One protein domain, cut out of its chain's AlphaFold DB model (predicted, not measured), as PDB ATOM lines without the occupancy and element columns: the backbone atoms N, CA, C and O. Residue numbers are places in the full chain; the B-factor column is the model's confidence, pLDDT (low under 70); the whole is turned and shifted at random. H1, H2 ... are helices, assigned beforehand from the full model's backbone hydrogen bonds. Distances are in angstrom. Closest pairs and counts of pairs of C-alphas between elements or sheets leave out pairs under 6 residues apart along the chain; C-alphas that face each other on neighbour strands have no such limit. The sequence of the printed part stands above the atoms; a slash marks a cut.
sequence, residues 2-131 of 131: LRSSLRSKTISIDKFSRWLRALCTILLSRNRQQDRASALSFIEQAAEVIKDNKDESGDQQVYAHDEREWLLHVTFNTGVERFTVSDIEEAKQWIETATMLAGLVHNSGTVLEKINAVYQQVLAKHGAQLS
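Overview. This is residues 2 to 131 of the 131 residues of an uncharacterized protein of Thanatephorus cucumeris (strain AG1-IA) (UniProt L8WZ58). Five helices lie side by side in a zigzag slab, an up-and-down bundle in which H2, H4 and H6 run one way and H3 and H5 run back against them. The two ends of the zigzag, H2 and H6, stay apart, and short H1 lies off by H3, at the end of the slab where the link of residues 53 to 64 loops round. The printed part has 130 residues with six named helices, H1 to H6 in order along the chain, and no named strand; the class is all helix. It is compact, with a radius of gyration of the C-alphas of 15.6 A, yet elongated in outline, spanning 51 by 32 by 21 A.

Arrangement. Start at Leu 2: H1, residues 2 to 7, is close to H2, residues 13 to 30, but not clearly touching it, and the closest C-alphas, those of Leu 6 and Ile 13, are 8.0 A apart. H1 is near H3, residues 33 to 52, with 5 pairs of C-alphas within 10 A. Next you meet the hairpin of H2 and H3, which touch at a shallow tilt of 19 degrees, opposite ways; their closest C-alphas, those of Leu 27 and Asp 35, are 4.9 A apart. H4, residues 65 to 84, is the hub, touching four helices. H2 touches it with residues 17 to 21 alone, the same way at a shallow tilt of 19 degrees, closest at the C-alphas of Ser 17 and Glu 67, 6.7 A apart. H3 and H4, also a hairpin, only just touch, with 3 pairs of C-alphas within 8 A, the closest being Ile 43 and Leu 71 at 6.8 A; their shallow tilt of 34 degrees is only just short of steep. Look next at the hairpin of H4 and H5, residues 88 to 102: they touch through 29 pairs of C-alphas within 8 A, closest at Gly 79 and Ala 91, 4.4 A. H3 and H5 only just touch, with 3 such pairs, the closest being Ala 47 and Leu 101 at 6.7 A. The last hairpin is H5 with H6, residues 109 to 129, which touch at a shallow tilt of 23 degrees, opposite ways; the closest C-alphas, those of Ala 102 and Leu 112, are 6.2 A apart. H4 and H6 only just touch, with 3 pairs, the closest being Phe 83 and Val 122 at 7.3 A. H3 and H6 are apart. Every O i to N i+4 pair is within hydrogen-bond range in H1, H2, H3, H4 and H5; in H6 it is 15 of 17.

Along the chain. Find C-alpha 2 at (-28.475, -5.803, -19.697), where H1 begins. From C-alpha 13 at (-39.935, -9.663, -19.097) H2 runs 26.0 A to C-alpha 30. H3 covers 28.9 A from C-alpha 33 to 52, H4 28.7 A from 65 to 84, and H5 20.6 A from 88 to 102. H6, the longest at 21 residues, runs 30.9 A and ends at C-alpha 129, (-9.962, -35.802, -7.619).

Size, cuts and confidence. The C-alphas farthest apart in the domain, those of Asp 59 and Ser 131, are 53.1 A apart. The printed part has no cut and ends at the chain's last residue. The link from H3 to H4, residues 53 to 64, is long; H5 to H6 is short, and the other three are tight. The mean pLDDT of the printed part is 84.7; look for values under 70 at residues 2 to 11, 54 to 61, 107 to 109 and 129 to 131.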
ATOM      1  N   LEU A   2     -27.129  -5.184 -19.679       53.91
ATOM      2  CA  LEU A   2     -28.475  -5.803 -19.697       53.91
ATOM      3  C   LEU A   2     -29.398  -5.409 -18.530       53.91
ATOM      4  O   LEU A   2     -30.551  -5.045 -18.751       53.91
ATOM      5  N   ARG A   3     -28.878  -5.378 -17.294       50.72
ATOM      6  CA  ARG A   3     -29.640  -4.923 -16.111       50.72
ATOM      7  C   ARG A   3     -30.118  -3.468 -16.233       50.72
ATOM      8  O   ARG A   3     -31.194  -3.131 -15.751       50.72
ATOM      9  N   SER A   4     -29.346  -2.613 -16.908       52.72
ATOM     10  CA  SER A   4     -29.693  -1.204 -17.131       52.72
ATOM     11  C   SER A   4     -30.889  -1.054 -18.080       52.72
ATOM     12  O   SER A   4     -31.721  -0.184 -17.854       52.72
ATOM     13  N   SER A   5     -31.004  -1.930 -19.085       52.88
ATOM     14  CA  SER A   5     -32.111  -1.946 -20.054       52.88
ATOM     15  C   SER A   5     -33.413  -2.539 -19.495       52.88
ATOM     16  O   SER A   5     -34.497  -2.106 -19.883       52.88
ATOM     17  N   LEU A   6     -33.321  -3.500 -18.566       54.19
ATOM     18  CA  LEU A   6     -34.471  -4.001 -17.794       54.19
ATOM     19  C   LEU A   6     -35.010  -2.916 -16.850       54.19
ATOM     20  O   LEU A   6     -36.213  -2.674 -16.784       54.19
ATOM     21  N   ARG A   7     -34.109  -2.190 -16.177       53.62
ATOM     22  CA  ARG A   7     -34.462  -1.131 -15.222       53.62
ATOM     23  C   ARG A   7     -35.063   0.119 -15.882       53.62
ATOM     24  O   ARG A   7     -35.781   0.861 -15.220       53.62
ATOM     25  N   SER A   8     -34.823   0.345 -17.176       52.84
ATOM     26  CA  SER A   8     -35.378   1.477 -17.936       52.84
ATOM     27  C   SER A   8     -36.762   1.218 -18.557       52.84
ATOM     28  O   SER A   8     -37.204   2.024 -19.375       52.84
ATOM     29  N   LYS A   9     -37.454   0.112 -18.214       54.91
ATOM     30  CA  LYS A   9     -38.749  -0.314 -18.807       54.91
ATOM     31  C   LYS A   9     -38.742  -0.444 -20.344       54.91
ATOM     32  O   LYS A   9     -39.795  -0.456 -20.974       54.91
ATOM     33  N   THR A  10     -37.576  -0.552 -20.979       61.56
ATOM     34  CA  THR A  10     -37.481  -0.549 -22.452       61.56
ATOM     35  C   THR A  10     -37.817  -1.920 -23.060       61.56
ATOM     36  O   THR A  10     -38.202  -2.001 -24.225       61.56
ATOM     37  N   ILE A  11     -37.712  -3.002 -22.278       69.06
ATOM     38  CA  ILE A  11     -38.009  -4.380 -22.695       69.06
ATOM     39  C   ILE A  11     -38.835  -5.075 -21.601       69.06
ATOM     40  O   ILE A  11     -38.441  -5.093 -20.440       69.06
ATOM     41  N   SER A  12     -39.971  -5.655 -21.992       84.12
ATOM     42  CA  SER A  12     -40.827  -6.522 -21.167       84.12
ATOM     43  C   SER A  12     -40.125  -7.817 -20.748       84.12
ATOM     44  O   SER A  12     -39.337  -8.351 -21.533       84.12
ATOM     45  N   ILE A  13     -40.492  -8.390 -19.598       85.31
ATOM     46  CA  ILE A  13     -39.935  -9.663 -19.097       85.31
ATOM     47  C   ILE A  13     -40.142 -10.808 -20.103       85.31
ATOM     48  O   ILE A  13     -39.207 -11.567 -20.334       85.31
ATOM     49  N   ASP A  14     -41.286 -10.864 -20.795       86.38
ATOM     50  CA  ASP A  14     -41.547 -11.849 -21.867       86.38
ATOM     51  C   ASP A  14     -40.568 -11.723 -23.052       86.38
ATOM     52  O   ASP A  14     -40.003 -12.702 -23.537       86.38
ATOM     53  N   LYS A  15     -40.297 -10.497 -23.510       88.12
ATOM     54  CA  LYS A  15     -39.319 -10.275 -24.590       88.12
ATOM     55  C   LYS A  15     -37.906 -10.626 -24.135       88.12
ATOM     56  O   LYS A  15     -37.134 -11.176 -24.919       88.12
ATOM     57  N   PHE A  16     -37.573 -10.308 -22.886       89.12
ATOM     58  CA  PHE A  16     -36.291 -10.663 -22.297       89.12
ATOM     59  C   PHE A  16     -36.112 -12.185 -22.207       89.12
ATOM     60  O   PHE A  16     -35.074 -12.676 -22.646       89.12
ATOM     61  N   SER A  17     -37.107 -12.929 -21.709       92.12
ATOM     62  CA  SER A  17     -37.016 -14.389 -21.565       92.12
ATOM     63  C   SER A  17     -36.808 -15.074 -22.916       92.12
ATOM     64  O   SER A  17     -35.865 -15.848 -23.073       92.12
ATOM     65  N   ARG A  18     -37.580 -14.686 -23.940       92.88
ATOM     66  CA  ARG A  18     -37.446 -15.233 -25.301       92.88
ATOM     67  C   ARG A  18     -36.093 -14.920 -25.930       92.88
ATOM     68  O   ARG A  18     -35.482 -15.786 -26.560       92.88
ATOM     69  N   TRP A  19     -35.616 -13.685 -25.769       94.81
ATOM     70  CA  TRP A  19     -34.300 -13.280 -26.263       94.81
ATOM     71  C   TRP A  19     -33.180 -14.072 -25.579       94.81
ATOM     72  O   TRP A  19     -32.279 -14.578 -26.250       94.81
ATOM     73  N   LEU A  20     -33.267 -14.239 -24.259       95.44
ATOM     74  CA  LEU A  20     -32.297 -14.990 -23.473       95.44
ATOM     75  C   LEU A  20     -32.279 -16.473 -23.855       95.44
ATOM     76  O   LEU A  20     -31.198 -17.028 -24.058       95.44
ATOM     77  N   ARG A  21     -33.452 -17.096 -24.027       96.50
ATOM     78  CA  ARG A  21     -33.583 -18.474 -24.518       96.50
ATOM     79  C   ARG A  21     -32.911 -18.645 -25.877       96.50
ATOM     80  O   ARG A  21     -32.115 -19.570 -26.053       96.50
ATOM     81  N   ALA A  22     -33.183 -17.749 -26.827       97.31
ATOM     82  CA  ALA A  22     -32.564 -17.794 -28.150       97.31
ATOM     83  C   ALA A  22     -31.033 -17.671 -28.067       97.31
ATOM     84  O   ALA A  22     -30.313 -18.465 -28.676       97.31
ATOM     85  N   LEU A  23     -30.525 -16.729 -27.267       96.31
ATOM     86  CA  LEU A  23     -29.089 -16.527 -27.082       96.31
ATOM     87  C   LEU A  23     -28.410 -17.750 -26.455       96.31
ATOM     88  O   LEU A  23     -27.413 -18.235 -26.987       96.31
ATOM     89  N   CYS A  24     -28.972 -18.284 -25.370       97.75
ATOM     90  CA  CYS A  24     -28.461 -19.484 -24.712       97.75
ATOM     91  C   CYS A  24     -28.483 -20.690 -25.661       97.75
ATOM     92  O   CYS A  24     -27.500 -21.416 -25.741       97.75
ATOM     93  N   THR A  25     -29.544 -20.859 -26.457       97.94
ATOM     94  CA  THR A  25     -29.633 -21.935 -27.460       97.94
ATOM     95  C   THR A  25     -28.510 -21.839 -28.501       97.94
ATOM     96  O   THR A  25     -27.895 -22.847 -28.843       97.94
ATOM     97  N   ILE A  26     -28.197 -20.632 -28.985       97.75
ATOM     98  CA  ILE A  26     -27.103 -20.401 -29.946       97.75
ATOM     99  C   ILE A  26     -25.732 -20.664 -29.310       97.75
ATOM    100  O   ILE A  26     -24.851 -21.234 -29.950       97.75
ATOM    101  N   LEU A  27     -25.523 -20.225 -28.070       97.81
ATOM    102  CA  LEU A  27     -24.256 -20.431 -27.367       97.81
ATOM    103  C   LEU A  27     -24.017 -21.921 -27.089       97.81
ATOM    104  O   LEU A  27     -22.946 -22.447 -27.386       97.81
ATOM    105  N   LEU A  28     -25.036 -22.616 -26.587       97.69
ATOM    106  CA  LEU A  28     -24.943 -24.033 -26.253       97.69
ATOM    107  C   LEU A  28     -24.803 -24.917 -27.498       97.69
ATOM    108  O   LEU A  28     -24.064 -25.895 -27.449       97.69
ATOM    109  N   SER A  29     -25.398 -24.546 -28.638       97.19
ATOM    110  CA  SER A  29     -25.221 -25.302 -29.888       97.19
ATOM    111  C   SER A  29     -23.790 -25.248 -30.437       97.19
ATOM    112  O   SER A  29     -23.339 -26.203 -31.064       97.19
ATOM    113  N   ARG A  30     -23.044 -24.165 -30.174       96.31
ATOM    114  CA  ARG A  30     -21.613 -24.064 -30.521       96.31
ATOM    115  C   ARG A  30     -20.726 -24.893 -29.600       96.31
ATOM    116  O   ARG A  30     -19.647 -25.306 -30.013       96.31
ATOM    117  N   ASN A  31     -21.165 -25.096 -28.358       92.75
ATOM    118  CA  ASN A  31     -20.542 -25.957 -27.358       92.75
ATOM    119  C   ASN A  31     -19.030 -25.727 -27.139       92.75
ATOM    120  O   ASN A  31     -18.288 -26.646 -26.785       92.75
ATOM    121  N   ARG A  32     -18.541 -24.497 -27.333       96.75
ATOM    122  CA  ARG A  32     -17.199 -24.102 -26.880       96.75
ATOM    123  C   ARG A  32     -17.279 -23.729 -25.404       96.75
ATOM    124  O   ARG A  32     -18.284 -23.176 -24.968       96.75
ATOM    125  N   GLN A  33     -16.209 -23.968 -24.649       96.00
ATOM    126  CA  GLN A  33     -16.178 -23.684 -23.208       96.00
ATOM    127  C   GLN A  33     -16.560 -22.229 -22.885       96.00
ATOM    128  O   GLN A  33     -17.371 -21.981 -22.001       96.00
ATOM    129  N   GLN A  34     -16.060 -21.262 -23.662       97.00
ATOM    130  CA  GLN A  34     -16.419 -19.849 -23.497       97.00
ATOM    131  C   GLN A  34     -17.906 -19.566 -23.774       97.00
ATOM    132  O   GLN A  34     -18.513 -18.739 -23.091       97.00
ATOM    133  N   ASP A  35     -18.499 -20.237 -24.768       97.75
ATOM    134  CA  ASP A  35     -19.918 -20.068 -25.089       97.75
ATOM    135  C   ASP A  35     -20.790 -20.652 -23.961       97.75
ATOM    136  O   ASP A  35     -21.745 -20.002 -23.534       97.75
ATOM    137  N   ARG A  36     -20.419 -21.821 -23.411       98.06
ATOM    138  CA  ARG A  36     -21.087 -22.424 -22.245       98.06
ATOM    139  C   ARG A  36     -20.997 -21.532 -21.008       98.06
ATOM    140  O   ARG A  36     -22.028 -21.227 -20.418       98.06
ATOM    141  N   ALA A  37     -19.807 -21.039 -20.670       97.94
ATOM    142  CA  ALA A  37     -19.625 -20.121 -19.545       97.94
ATOM    143  C   ALA A  37     -20.468 -18.840 -19.700       97.94
ATOM    144  O   ALA A  37     -21.089 -18.369 -18.749       97.94
ATOM    145  N   SER A  38     -20.555 -18.305 -20.924       97.12
ATOM    146  CA  SER A  38     -21.411 -17.150 -21.219       97.12
ATOM    147  C   SER A  38     -22.895 -17.484 -21.039       97.12
ATOM    148  O   SER A  38     -23.628 -16.701 -20.438       97.12
ATOM    149  N   ALA A  39     -23.346 -18.648 -21.524       98.06
ATOM    150  CA  ALA A  39     -24.723 -19.108 -21.356       98.06
ATOM    151  C   ALA A  39     -25.085 -19.280 -19.874       98.06
ATOM    152  O   ALA A  39     -26.137 -18.802 -19.456       98.06
ATOM    153  N   LEU A  40     -24.197 -19.875 -19.072       98.06
ATOM    154  CA  LEU A  40     -24.396 -20.031 -17.631       98.06
ATOM    155  C   LEU A  40     -24.573 -18.672 -16.939       98.06
ATOM    156  O   LEU A  40     -25.546 -18.480 -16.215       98.06
ATOM    157  N   SER A  41     -23.728 -17.687 -17.261       96.94
ATOM    158  CA  SER A  41     -23.851 -16.329 -16.712       96.94
ATOM    159  C   SER A  41     -25.162 -15.629 -17.107       96.94
ATOM    160  O   SER A  41     -25.722 -14.855 -16.325       96.94
ATOM    161  N   PHE A  42     -25.686 -15.872 -18.313       96.56
ATOM    162  CA  PHE A  42     -27.008 -15.361 -18.693       96.56
ATOM    163  C   PHE A  42     -28.126 -16.052 -17.915       96.56
ATOM    164  O   PHE A  42     -29.049 -15.385 -17.454       96.56
ATOM    165  N   ILE A  43     -28.035 -17.366 -17.730       97.38
ATOM    166  CA  ILE A  43     -29.005 -18.136 -16.948       97.38
ATOM    167  C   ILE A  43     -29.038 -17.658 -15.490       97.38
ATOM    168  O   ILE A  43     -30.118 -17.455 -14.938       97.38
ATOM    169  N   GLU A  44     -27.883 -17.395 -14.882       95.94
ATOM    170  CA  GLU A  44     -27.793 -16.808 -13.540       95.94
ATOM    171  C   GLU A  44     -28.464 -15.429 -13.482       95.94
ATOM    172  O   GLU A  44     -29.243 -15.154 -12.572       95.94
ATOM    173  N   GLN A  45     -28.258 -14.579 -14.494       93.12
ATOM    174  CA  GLN A  45     -28.966 -13.297 -14.591       93.12
ATOM    175  C   GLN A  45     -30.486 -13.480 -14.704       93.12
ATOM    176  O   GLN A  45     -31.234 -12.702 -14.114       93.12
ATOM    177  N   ALA A  46     -30.961 -14.493 -15.438       92.88
ATOM    178  CA  ALA A  46     -32.386 -14.808 -15.505       92.88
ATOM    179  C   ALA A  46     -32.935 -15.244 -14.142       92.88
ATOM    180  O   ALA A  46     -34.026 -14.820 -13.766       92.88
ATOM    181  N   ALA A  47     -32.174 -16.035 -13.381       92.75
ATOM    182  CA  ALA A  47     -32.555 -16.452 -12.038       92.75
ATOM    183  C   ALA A  47     -32.725 -15.260 -11.087       92.75
ATOM    184  O   ALA A  47     -33.707 -15.209 -10.348       92.75
ATOM    185  N   GLU A  48     -31.827 -14.276 -11.149       90.56
ATOM    186  CA  GLU A  48     -31.960 -13.039 -10.373       90.56
ATOM    187  C   GLU A  48     -33.201 -12.239 -10.790       90.56
ATOM    188  O   GLU A  48     -33.971 -11.821  -9.933       90.56
ATOM    189  N   VAL A  49     -33.491 -12.123 -12.095       88.88
ATOM    190  CA  VAL A  49     -34.737 -11.484 -12.569       88.88
ATOM    191  C   VAL A  49     -35.976 -12.216 -12.037       88.88
ATOM    192  O   VAL A  49     -36.936 -11.569 -11.626       88.88
ATOM    193  N   ILE A  50     -35.975 -13.551 -12.007       89.38
ATOM    194  CA  ILE A  50     -37.091 -14.334 -11.457       89.38
ATOM    195  C   ILE A  50     -37.271 -14.065  -9.955       89.38
ATOM    196  O   ILE A  50     -38.408 -13.958  -9.501       89.38
ATOM    197  N   LYS A  51     -36.177 -13.961  -9.188       87.56
ATOM    198  CA  LYS A  51     -36.212 -13.664  -7.747       87.56
ATOM    199  C   LYS A  51     -36.714 -12.245  -7.474       87.56
ATOM    200  O   LYS A  51     -37.619 -12.087  -6.665       87.56
ATOM    201  N   ASP A  52     -36.198 -11.256  -8.201       84.31
ATOM    202  CA  ASP A  52     -36.561  -9.841  -8.042       84.31
ATOM    203  C   ASP A  52     -38.049  -9.568  -8.351       84.31
ATOM    204  O   ASP A  52     -38.606  -8.589  -7.870       84.31
ATOM    205  N   ASN A  53     -38.707 -10.433  -9.137       75.88
ATOM    206  CA  ASN A  53     -40.109 -10.281  -9.553       75.88
ATOM    207  C   ASN A  53     -41.074 -11.263  -8.848       75.88
ATOM    208  O   ASN A  53     -42.202 -11.441  -9.311       75.88
ATOM    209  N   LYS A  54     -40.660 -11.940  -7.762       67.69
ATOM    210  CA  LYS A  54     -41.521 -12.896  -7.028       67.69
ATOM    211  C   LYS A  54     -42.596 -12.234  -6.146       67.69
ATOM    212  O   LYS A  54     -43.607 -12.883  -5.895       67.69
ATOM    213  N   ASP A  55     -42.410 -10.978  -5.726       54.78
ATOM    214  CA  ASP A  55     -43.214 -10.350  -4.656       54.78
ATOM    215  C   ASP A  55     -44.254  -9.310  -5.131       54.78
ATOM    216  O   ASP A  55     -45.116  -8.889  -4.357       54.78
ATOM    217  N   GLU A  56     -44.249  -8.907  -6.404       53.66
ATOM    218  CA  GLU A  56     -45.134  -7.844  -6.908       53.66
ATOM    219  C   GLU A  56     -46.484  -8.406  -7.376       53.66
ATOM    220  O   GLU A  56     -46.808  -8.508  -8.561       53.66
ATOM    221  N   SER A  57     -47.288  -8.786  -6.384       51.75
ATOM    222  CA  SER A  57     -48.686  -9.194  -6.528       51.75
ATOM    223  C   SER A  57     -49.535  -7.997  -6.967       51.75
ATOM    224  O   SER A  57     -50.066  -7.272  -6.129       51.75
ATOM    225  N   GLY A  58     -49.652  -7.743  -8.270       51.41
ATOM    226  CA  GLY A  58     -50.556  -6.684  -8.720       51.41
ATOM    227  C   GLY A  58     -50.716  -6.513 -10.218       51.41
ATOM    228  O   GLY A  58     -51.847  -6.446 -10.666       51.41
ATOM    229  N   ASP A  59     -49.628  -6.444 -10.988       52.91
ATOM    230  CA  ASP A  59     -49.704  -6.192 -12.445       52.91
ATOM    231  C   ASP A  59     -48.346  -6.358 -13.171       52.91
ATOM    232  O   ASP A  59     -48.191  -6.007 -14.345       52.91
ATOM    233  N   GLN A  60     -47.318  -6.880 -12.486       56.72
ATOM    234  CA  GLN A  60     -45.970  -7.010 -13.043       56.72
ATOM    235  C   GLN A  60     -45.866  -8.289 -13.892       56.72
ATOM    236  O   GLN A  60     -46.326  -9.357 -13.492       56.72
ATOM    237  N   GLN A  61     -45.253  -8.194 -15.075       64.81
ATOM    238  CA  GLN A  61     -45.061  -9.330 -15.983       64.81
ATOM    239  C   GLN A  61     -44.241 -10.442 -15.318       64.81
ATOM    240  O   GLN A  61     -43.016 -10.396 -15.295       64.81
ATOM    241  N   VAL A  62     -44.910 -11.467 -14.803       78.06
ATOM    242  CA  VAL A  62     -44.241 -12.615 -14.191       78.06
ATOM    243  C   VAL A  62     -43.435 -13.363 -15.252       78.06
ATOM    244  O   VAL A  62     -43.895 -13.576 -16.375       78.06
ATOM    245  N   TYR A  63     -42.226 -13.791 -14.890       85.94
ATOM    246  CA  TYR A  63     -41.422 -14.668 -15.736       85.94
ATOM    247  C   TYR A  63     -42.201 -15.960 -16.026       85.94
ATOM    248  O   TYR A  63     -42.647 -16.637 -15.095       85.94
ATOM    249  N   ALA A  64     -42.388 -16.294 -17.303       88.25
ATOM    250  CA  ALA A  64     -43.284 -17.374 -17.702       88.25
ATOM    251  C   ALA A  64     -42.851 -18.737 -17.123       88.25
ATOM    252  O   ALA A  64     -41.664 -19.013 -16.938       88.25
ATOM    253  N   HIS A  65     -43.818 -19.593 -16.777       86.94
ATOM    254  CA  HIS A  65     -43.537 -20.886 -16.141       86.94
ATOM    255  C   HIS A  65     -42.713 -21.816 -17.035       86.94
ATOM    256  O   HIS A  65     -41.716 -22.360 -16.570       86.94
ATOM    257  N   ASP A  66     -43.083 -21.924 -18.308       89.31
ATOM    258  CA  ASP A  66     -42.381 -22.719 -19.316       89.31
ATOM    259  C   ASP A  66     -40.939 -22.230 -19.536       89.31
ATOM    260  O   ASP A  66     -40.027 -23.017 -19.783       89.31
ATOM    261  N   GLU A  67     -40.702 -20.922 -19.416       93.31
ATOM    262  CA  GLU A  67     -39.362 -20.331 -19.472       93.31
ATOM    263  C   GLU A  67     -38.511 -20.746 -18.264       93.31
ATOM    264  O   GLU A  67     -37.348 -21.115 -18.427       93.31
ATOM    265  N   ARG A  68     -39.091 -20.780 -17.057       92.25
ATOM    266  CA  ARG A  68     -38.399 -21.263 -15.846       92.25
ATOM    267  C   ARG A  68     -38.070 -22.752 -15.930       92.25
ATOM    268  O   ARG A  68     -36.960 -23.151 -15.584       92.25
ATOM    269  N   GLU A  69     -39.011 -23.561 -16.410       91.38
ATOM    270  CA  GLU A  69     -38.799 -24.995 -16.635       91.38
ATOM    271  C   GLU A  69     -37.710 -25.241 -17.677       91.38
ATOM    272  O   GLU A  69     -36.826 -26.071 -17.472       91.38
ATOM    273  N   TRP A  70     -37.720 -24.486 -18.775       95.38
ATOM    274  CA  TRP A  70     -36.694 -24.600 -19.803       95.38
ATOM    275  C   TRP A  70     -35.302 -24.239 -19.283       95.38
ATOM    276  O   TRP A  70     -34.363 -24.983 -19.560       95.38
ATOM    277  N   LEU A  71     -35.171 -23.153 -18.508       96.50
ATOM    278  CA  LEU A  71     -33.908 -22.792 -17.854       96.50
ATOM    279  C   LEU A  71     -33.407 -23.946 -16.984       96.50
ATOM    280  O   LEU A  71     -32.266 -24.370 -17.116       96.50
ATOM    281  N   LEU A  72     -34.277 -24.512 -16.146       95.25
ATOM    282  CA  LEU A  72     -33.921 -25.645 -15.299       95.25
ATOM    283  C   LEU A  72     -33.433 -26.848 -16.120       95.25
ATOM    284  O   LEU A  72     -32.371 -27.406 -15.839       95.25
ATOM    285  N   HIS A  73     -34.192 -27.235 -17.144       93.81
ATOM    286  CA  HIS A  73     -33.872 -28.390 -17.974       93.81
ATOM    287  C   HIS A  73     -32.573 -28.211 -18.756       93.81
ATOM    288  O   HIS A  73     -31.746 -29.122 -18.770       93.81
ATOM    289  N   VAL A  74     -32.375 -27.055 -19.394       97.00
ATOM    290  CA  VAL A  74     -31.173 -26.814 -20.195       97.00
ATOM    291  C   VAL A  74     -29.928 -26.767 -19.310       97.00
ATOM    292  O   VAL A  74     -28.904 -27.354 -19.666       97.00
ATOM    293  N   THR A  75     -30.025 -26.158 -18.124       97.75
ATOM    294  CA  THR A  75     -28.926 -26.094 -17.160       97.75
ATOM    295  C   THR A  75     -28.573 -27.480 -16.630       97.75
ATOM    296  O   THR A  75     -27.404 -27.866 -16.649       97.75
ATOM    297  N   PHE A  76     -29.576 -28.259 -16.217       95.56
ATOM    298  CA  PHE A  76     -29.358 -29.608 -15.703       95.56
ATOM    299  C   PHE A  76     -28.760 -30.539 -16.762       95.56
ATOM    300  O   PHE A  76     -27.757 -31.202 -16.500       95.56
ATOM    301  N   ASN A  77     -29.331 -30.557 -17.970       95.38
ATOM    302  CA  ASN A  77     -28.852 -31.419 -19.050       95.38
ATOM    303  C   ASN A  77     -27.416 -31.067 -19.451       95.38
ATOM    304  O   ASN A  77     -26.595 -31.968 -19.604       95.38
ATOM    305  N   THR A  78     -27.080 -29.775 -19.531       97.44
ATOM    306  CA  THR A  78     -25.703 -29.340 -19.816       97.44
ATOM    307  C   THR A  78     -24.740 -29.820 -18.725       97.44
ATOM    308  O   THR A  78     -23.670 -30.339 -19.042       97.44
ATOM    309  N   GLY A  79     -25.125 -29.728 -17.446       96.62
ATOM    310  CA  GLY A  79     -24.327 -30.250 -16.333       96.62
ATOM    311  C   GLY A  79     -24.104 -31.762 -16.402       96.62
ATOM    312  O   GLY A  79     -22.978 -32.228 -16.224       96.62
ATOM    313  N   VAL A  80     -25.144 -32.531 -16.744       93.88
ATOM    314  CA  VAL A  80     -25.032 -33.981 -16.974       93.88
ATOM    315  C   VAL A  80     -24.080 -34.279 -18.134       93.88
ATOM    316  O   VAL A  80     -23.209 -35.133 -17.996       93.88
ATOM    317  N   GLU A  81     -24.177 -33.560 -19.253       95.50
ATOM    318  CA  GLU A  81     -23.258 -33.727 -20.385       95.50
ATOM    319  C   GLU A  81     -21.804 -33.409 -20.024       95.50
ATOM    320  O   GLU A  81     -20.892 -34.077 -20.506       95.50
ATOM    321  N   ARG A  82     -21.558 -32.391 -19.188       95.94
ATOM    322  CA  ARG A  82     -20.198 -32.098 -18.705       95.94
ATOM    323  C   ARG A  82     -19.680 -33.225 -17.814       95.94
ATOM    324  O   ARG A  82     -18.542 -33.667 -17.964       95.94
ATOM    325  N   PHE A  83     -20.544 -33.758 -16.951       92.94
ATOM    326  CA  PHE A  83     -20.198 -34.869 -16.073       92.94
ATOM    327  C   PHE A  83     -19.854 -36.147 -16.851       92.94
ATOM    328  O   PHE A  83     -18.898 -36.842 -16.495       92.94
ATOM    329  N   THR A  84     -20.586 -36.457 -17.930       93.31
ATOM    330  CA  THR A  84     -20.332 -37.656 -18.750       93.31
ATOM    331  C   THR A  84     -19.003 -37.585 -19.495       93.31
ATOM    332  O   THR A  84     -18.340 -38.612 -19.632       93.31
ATOM    333  N   VAL A  85     -18.556 -36.391 -19.899       94.38
ATOM    334  CA  VAL A  85     -17.213 -36.180 -20.477       94.38
ATOM    335  C   VAL A  85     -16.120 -35.967 -19.421       94.38
ATOM    336  O   VAL A  85     -14.985 -35.653 -19.765       94.38
ATOM    337  N   SER A  86     -16.435 -36.194 -18.139       92.25
ATOM    338  CA  SER A  86     -15.529 -36.063 -16.987       92.25
ATOM    339  C   SER A  86     -14.962 -34.657 -16.752       92.25
ATOM    340  O   SER A  86     -13.960 -34.512 -16.053       92.25
ATOM    341  N   ASP A  87     -15.631 -33.618 -17.256       92.81
ATOM    342  CA  ASP A  87     -15.354 -32.229 -16.886       92.81
ATOM    343  C   ASP A  87     -16.098 -31.898 -15.583       92.81
ATOM    344  O   ASP A  87     -17.201 -31.351 -15.579       92.81
ATOM    345  N   ILE A  88     -15.535 -32.363 -14.462       92.56
ATOM    346  CA  ILE A  88     -16.217 -32.370 -13.158       92.56
ATOM    347  C   ILE A  88     -16.405 -30.955 -12.606       92.56
ATOM    348  O   ILE A  88     -17.436 -30.675 -11.995       92.56
ATOM    349  N   GLU A  89     -15.443 -30.063 -12.842       93.81
ATOM    350  CA  GLU A  89     -15.511 -28.679 -12.372       93.81
ATOM    351  C   GLU A  89     -16.627 -27.917 -13.091       93.81
ATOM    352  O   GLU A  89     -17.473 -27.302 -12.441       93.81
ATOM    353  N   GLU A  90     -16.698 -28.020 -14.424       95.44
ATOM    354  CA  GLU A  90     -17.779 -27.378 -15.170       95.44
ATOM    355  C   GLU A  90     -19.130 -28.023 -14.823       95.44
ATOM    356  O   GLU A  90     -20.104 -27.319 -14.554       95.44
ATOM    357  N   ALA A  91     -19.196 -29.357 -14.741       95.56
ATOM    358  CA  ALA A  91     -20.414 -30.068 -14.351       95.56
ATOM    359  C   ALA A  91     -20.977 -29.585 -13.011       95.56
ATOM    360  O   ALA A  91     -22.182 -29.362 -12.896       95.56
ATOM    361  N   LYS A  92     -20.113 -29.390 -12.011       95.00
ATOM    362  CA  LYS A  92     -20.504 -28.897 -10.691       95.00
ATOM    363  C   LYS A  92     -21.198 -27.538 -10.778       95.00
ATOM    364  O   LYS A  92     -22.307 -27.414 -10.266       95.00
ATOM    365  N   GLN A  93     -20.607 -26.573 -11.481       97.00
ATOM    366  CA  GLN A  93     -21.180 -25.229 -11.636       97.00
ATOM    367  C   GLN A  93     -22.581 -25.275 -12.263       97.00
ATOM    368  O   GLN A  93     -23.521 -24.651 -11.770       97.00
ATOM    369  N   TRP A  94     -22.756 -26.075 -13.319       97.69
ATOM    370  CA  TRP A  94     -24.061 -26.252 -13.958       97.69
ATOM    371  C   TRP A  94     -25.088 -26.905 -13.021       97.69
ATOM    372  O   TRP A  94     -26.226 -26.445 -12.942       97.69
ATOM    373  N   ILE A  95     -24.714 -27.956 -12.289       95.25
ATOM    374  CA  ILE A  95     -25.645 -28.658 -11.393       95.25
ATOM    375  C   ILE A  95     -26.012 -27.805 -10.164       95.25
ATOM    376  O   ILE A  95     -27.168 -27.831  -9.730       95.25
ATOM    377  N   GLU A  96     -25.090 -27.000  -9.637       94.75
ATOM    378  CA  GLU A  96     -25.376 -26.027  -8.573       94.75
ATOM    379  C   GLU A  96     -26.401 -24.982  -9.040       94.75
ATOM    380  O   GLU A  96     -27.423 -24.770  -8.376       94.75
ATOM    381  N   THR A  97     -26.208 -24.408 -10.232       96.06
ATOM    382  CA  THR A  97     -27.169 -23.460 -10.816       96.06
ATOM    383  C   THR A  97     -28.519 -24.125 -11.111       96.06
ATOM    384  O   THR A  97     -29.562 -23.524 -10.848       96.06
ATOM    385  N   ALA A  98     -28.544 -25.382 -11.570       95.00
ATOM    386  CA  ALA A  98     -29.791 -26.132 -11.766       95.00
ATOM    387  C   ALA A  98     -30.543 -26.355 -10.442       95.00
ATOM    388  O   ALA A  98     -31.762 -26.201 -10.381       95.00
ATOM    389  N   THR A  99     -29.823 -26.662  -9.364       91.94
ATOM    390  CA  THR A  99     -30.406 -26.837  -8.024       91.94
ATOM    391  C   THR A  99     -31.038 -25.539  -7.523       91.94
ATOM    392  O   THR A  99     -32.160 -25.545  -7.015       91.94
ATOM    393  N   MET A 100     -30.368 -24.406  -7.739       92.56
ATOM    394  CA  MET A 100     -30.911 -23.084  -7.427       92.56
ATOM    395  C   MET A 100     -32.179 -22.771  -8.244       92.56
ATOM    396  O   MET A 100     -33.181 -22.331  -7.674       92.56
ATOM    397  N   LEU A 101     -32.183 -23.060  -9.551       92.12
ATOM    398  CA  LEU A 101     -33.346 -22.871 -10.428       92.12
ATOM    399  C   LEU A 101     -34.535 -23.769 -10.055       92.12
ATOM    400  O   LEU A 101     -35.683 -23.351 -10.208       92.12
ATOM    401  N   ALA A 102     -34.299 -24.972  -9.526       91.00
ATOM    402  CA  ALA A 102     -35.365 -25.882  -9.106       91.00
ATOM    403  C   ALA A 102     -36.257 -25.287  -7.998       91.00
ATOM    404  O   ALA A 102     -37.460 -25.553  -7.966       91.00
ATOM    405  N   GLY A 103     -35.703 -24.419  -7.140       88.19
ATOM    406  CA  GLY A 103     -36.462 -23.647  -6.144       88.19
ATOM    407  C   GLY A 103     -37.278 -22.479  -6.727       88.19
ATOM    408  O   GLY A 103     -38.035 -21.812  -6.012       88.19
ATOM    409  N   LEU A 104     -37.125 -22.194  -8.023       86.88
ATOM    410  CA  LEU A 104     -37.840 -21.138  -8.742       86.88
ATOM    411  C   LEU A 104     -38.956 -21.680  -9.653       86.88
ATOM    412  O   LEU A 104     -39.782 -20.896 -10.121       86.88
ATOM    413  N   VAL A 105     -39.018 -22.996  -9.874       85.38
ATOM    414  CA  VAL A 105     -40.054 -23.677 -10.669       85.38
ATOM    415  C   VAL A 105     -41.191 -24.164  -9.759       85.38
ATOM    416  O   VAL A 105     -40.958 -24.602  -8.635       85.38
ATOM    417  N   HIS A 106     -42.441 -24.076 -10.227       71.56
ATOM    418  CA  HIS A 106     -43.597 -24.598  -9.488       71.56
ATOM    419  C   HIS A 106     -43.631 -26.132  -9.540       71.56
ATOM    420  O   HIS A 106     -43.342 -26.719 -10.574       71.56
ATOM    421  N   ASN A 107     -44.046 -26.776  -8.445       63.06
ATOM    422  CA  ASN A 107     -44.255 -28.230  -8.373       63.06
ATOM    423  C   ASN A 107     -43.002 -29.082  -8.698       63.06
ATOM    424  O   ASN A 107     -43.086 -30.140  -9.317       63.06
ATOM    425  N   SER A 108     -41.820 -28.628  -8.268       62.59
ATOM    426  CA  SER A 108     -40.520 -29.202  -8.640       62.59
ATOM    427  C   SER A 108     -40.097 -30.464  -7.871       62.59
ATOM    428  O   SER A 108     -38.967 -30.908  -8.047       62.59
ATOM    429  N   GLY A 109     -40.966 -31.084  -7.061       66.19
ATOM    430  CA  GLY A 109     -40.595 -32.174  -6.138       66.19
ATOM    431  C   GLY A 109     -39.817 -33.324  -6.793       66.19
ATOM    432  O   GLY A 109     -38.670 -33.585  -6.438       66.19
ATOM    433  N   THR A 110     -40.385 -33.950  -7.827       70.81
ATOM    434  CA  THR A 110     -39.734 -35.065  -8.547       70.81
ATOM    435  C   THR A 110     -38.503 -34.627  -9.353       70.81
ATOM    436  O   THR A 110     -37.595 -35.421  -9.597       70.81
ATOM    437  N   VAL A 111     -38.453 -33.367  -9.793       71.88
ATOM    438  CA  VAL A 111     -37.297 -32.822 -10.523       71.88
ATOM    439  C   VAL A 111     -36.134 -32.575  -9.560       71.88
ATOM    440  O   VAL A 111     -34.994 -32.918  -9.870       71.88
ATOM    441  N   LEU A 112     -36.427 -32.064  -8.365       74.62
ATOM    442  CA  LEU A 112     -35.452 -31.782  -7.319       74.62
ATOM    443  C   LEU A 112     -34.785 -33.064  -6.801       74.62
ATOM    444  O   LEU A 112     -33.573 -33.085  -6.609       74.62
ATOM    445  N   GLU A 113     -35.540 -34.156  -6.651       79.06
ATOM    446  CA  GLU A 113     -34.988 -35.472  -6.295       79.06
ATOM    447  C   GLU A 113     -33.941 -35.953  -7.308       79.06
ATOM    448  O   GLU A 113     -32.844 -36.368  -6.925       79.06
ATOM    449  N   LYS A 114     -34.242 -35.847  -8.611       78.75
ATOM    450  CA  LYS A 114     -33.308 -36.231  -9.682       78.75
ATOM    451  C   LYS A 114     -32.059 -35.354  -9.693       78.75
ATOM    452  O   LYS A 114     -30.955 -35.877  -9.834       78.75
ATOM    453  N   ILE A 115     -32.227 -34.041  -9.523       82.19
ATOM    454  CA  ILE A 115     -31.107 -33.095  -9.464       82.19
ATOM    455  C   ILE A 115     -30.198 -33.420  -8.281       82.19
ATOM    456  O   ILE A 115     -28.990 -33.556  -8.459       82.19
ATOM    457  N   ASN A 116     -30.778 -33.634  -7.099       82.75
ATOM    458  CA  ASN A 116     -30.029 -33.975  -5.896       82.75
ATOM    459  C   ASN A 116     -29.257 -35.289  -6.056       82.75
ATOM    460  O   ASN A 116     -28.090 -35.356  -5.676       82.75
ATOM    461  N   ALA A 117     -29.863 -36.316  -6.659       86.69
ATOM    462  CA  ALA A 117     -29.191 -37.591  -6.897       86.69
ATOM    463  C   ALA A 117     -27.943 -37.443  -7.786       86.69
ATOM    464  O   ALA A 117     -26.908 -38.045  -7.496       86.69
ATOM    465  N   VAL A 118     -28.016 -36.625  -8.842       81.88
ATOM    466  CA  VAL A 118     -26.859 -36.335  -9.707       81.88
ATOM    467  C   VAL A 118     -25.836 -35.460  -8.985       81.88
ATOM    468  O   VAL A 118     -24.641 -35.735  -9.064       81.88
ATOM    469  N   TYR A 119     -26.276 -34.455  -8.228       85.00
ATOM    470  CA  TYR A 119     -25.379 -33.570  -7.487       85.00
ATOM    471  C   TYR A 119     -24.507 -34.332  -6.483       85.00
ATOM    472  O   TYR A 119     -23.295 -34.128  -6.444       85.00
ATOM    473  N   GLN A 120     -25.081 -35.288  -5.745       88.19
ATOM    474  CA  GLN A 120     -24.309 -36.139  -4.831       88.19
ATOM    475  C   GLN A 120     -23.225 -36.953  -5.557       88.19
ATOM    476  O   GLN A 120     -22.119 -37.107  -5.041       88.19
ATOM    477  N   GLN A 121     -23.501 -37.432  -6.774       88.19
ATOM    478  CA  GLN A 121     -22.505 -38.147  -7.581       88.19
ATOM    479  C   GLN A 121     -21.374 -37.224  -8.045       88.19
ATOM    480  O   GLN A 121     -20.210 -37.623  -8.014       88.19
ATOM    481  N   VAL A 122     -21.700 -35.989  -8.442       84.06
ATOM    482  CA  VAL A 122     -20.699 -34.977  -8.816       84.06
ATOM    483  C   VAL A 122     -19.792 -34.658  -7.630       84.06
ATOM    484  O   VAL A 122     -18.573 -34.705  -7.778       84.06
ATOM    485  N   LEU A 123     -20.362 -34.410  -6.444       84.88
ATOM    486  CA  LEU A 123     -19.596 -34.114  -5.228       84.88
ATOM    487  C   LEU A 123     -18.667 -35.264  -4.824       84.88
ATOM    488  O   LEU A 123     -17.499 -35.025  -4.518       84.88
ATOM    489  N   ALA A 124     -19.152 -36.508  -4.873       87.44
ATOM    490  CA  ALA A 124     -18.334 -37.681  -4.571       87.44
ATOM    491  C   ALA A 124     -17.131 -37.803  -5.526       87.44
ATOM    492  O   ALA A 124     -16.014 -38.089  -5.095       87.44
ATOM    493  N   LYS A 125     -17.346 -37.549  -6.822       81.50
ATOM    494  CA  LYS A 125     -16.298 -37.642  -7.847       81.50
ATOM    495  C   LYS A 125     -15.310 -36.471  -7.787       81.50
ATOM    496  O   LYS A 125     -14.126 -36.681  -8.016       81.50
ATOM    497  N   HIS A 126     -15.779 -35.266  -7.449       80.56
ATOM    498  CA  HIS A 126     -14.940 -34.074  -7.247       80.56
ATOM    499  C   HIS A 126     -14.019 -34.236  -6.033       80.56
ATOM    500  O   HIS A 126     -12.817 -34.009  -6.141       80.56
ATOM    501  N   GLY A 127     -14.547 -34.736  -4.909       74.38
ATOM    502  CA  GLY A 127     -13.749 -35.028  -3.713       74.38
ATOM    503  C   GLY A 127     -12.642 -36.061  -3.959       74.38
ATOM    504  O   GLY A 127     -11.535 -35.891  -3.461       74.38
ATOM    505  N   ALA A 128     -12.907 -37.077  -4.787       73.12
ATOM    506  CA  ALA A 128     -11.919 -38.089  -5.173       73.12
ATOM    507  C   ALA A 128     -10.815 -37.572  -6.119       73.12
ATOM    508  O   ALA A 128      -9.781 -38.218  -6.247       73.12
ATOM    509  N   GLN A 129     -11.012 -36.439  -6.806       65.69
ATOM    510  CA  GLN A 129      -9.962 -35.802  -7.619       65.69
ATOM    511  C   GLN A 129      -9.011 -34.930  -6.785       65.69
ATOM    512  O   GLN A 129      -7.937 -34.575  -7.268       65.69
ATOM    513  N   LEU A 130      -9.411 -34.564  -5.564       60.09
ATOM    514  CA  LEU A 130      -8.642 -33.714  -4.650       60.09
ATOM    515  C   LEU A 130      -7.850 -34.510  -3.595       60.09
ATOM    516  O   LEU A 130      -7.059 -33.908  -2.868       60.09
ATOM    517  N   SER A 131      -8.078 -35.825  -3.495       53.00
ATOM    518  CA  SER A 131      -7.393 -36.773  -2.599       53.00
ATOM    519  C   SER A 131      -6.242 -37.491  -3.289       53.00
ATOM    520  O   SER A 131      -5.171 -37.622  -2.659       53.00
TER     521      SER A 131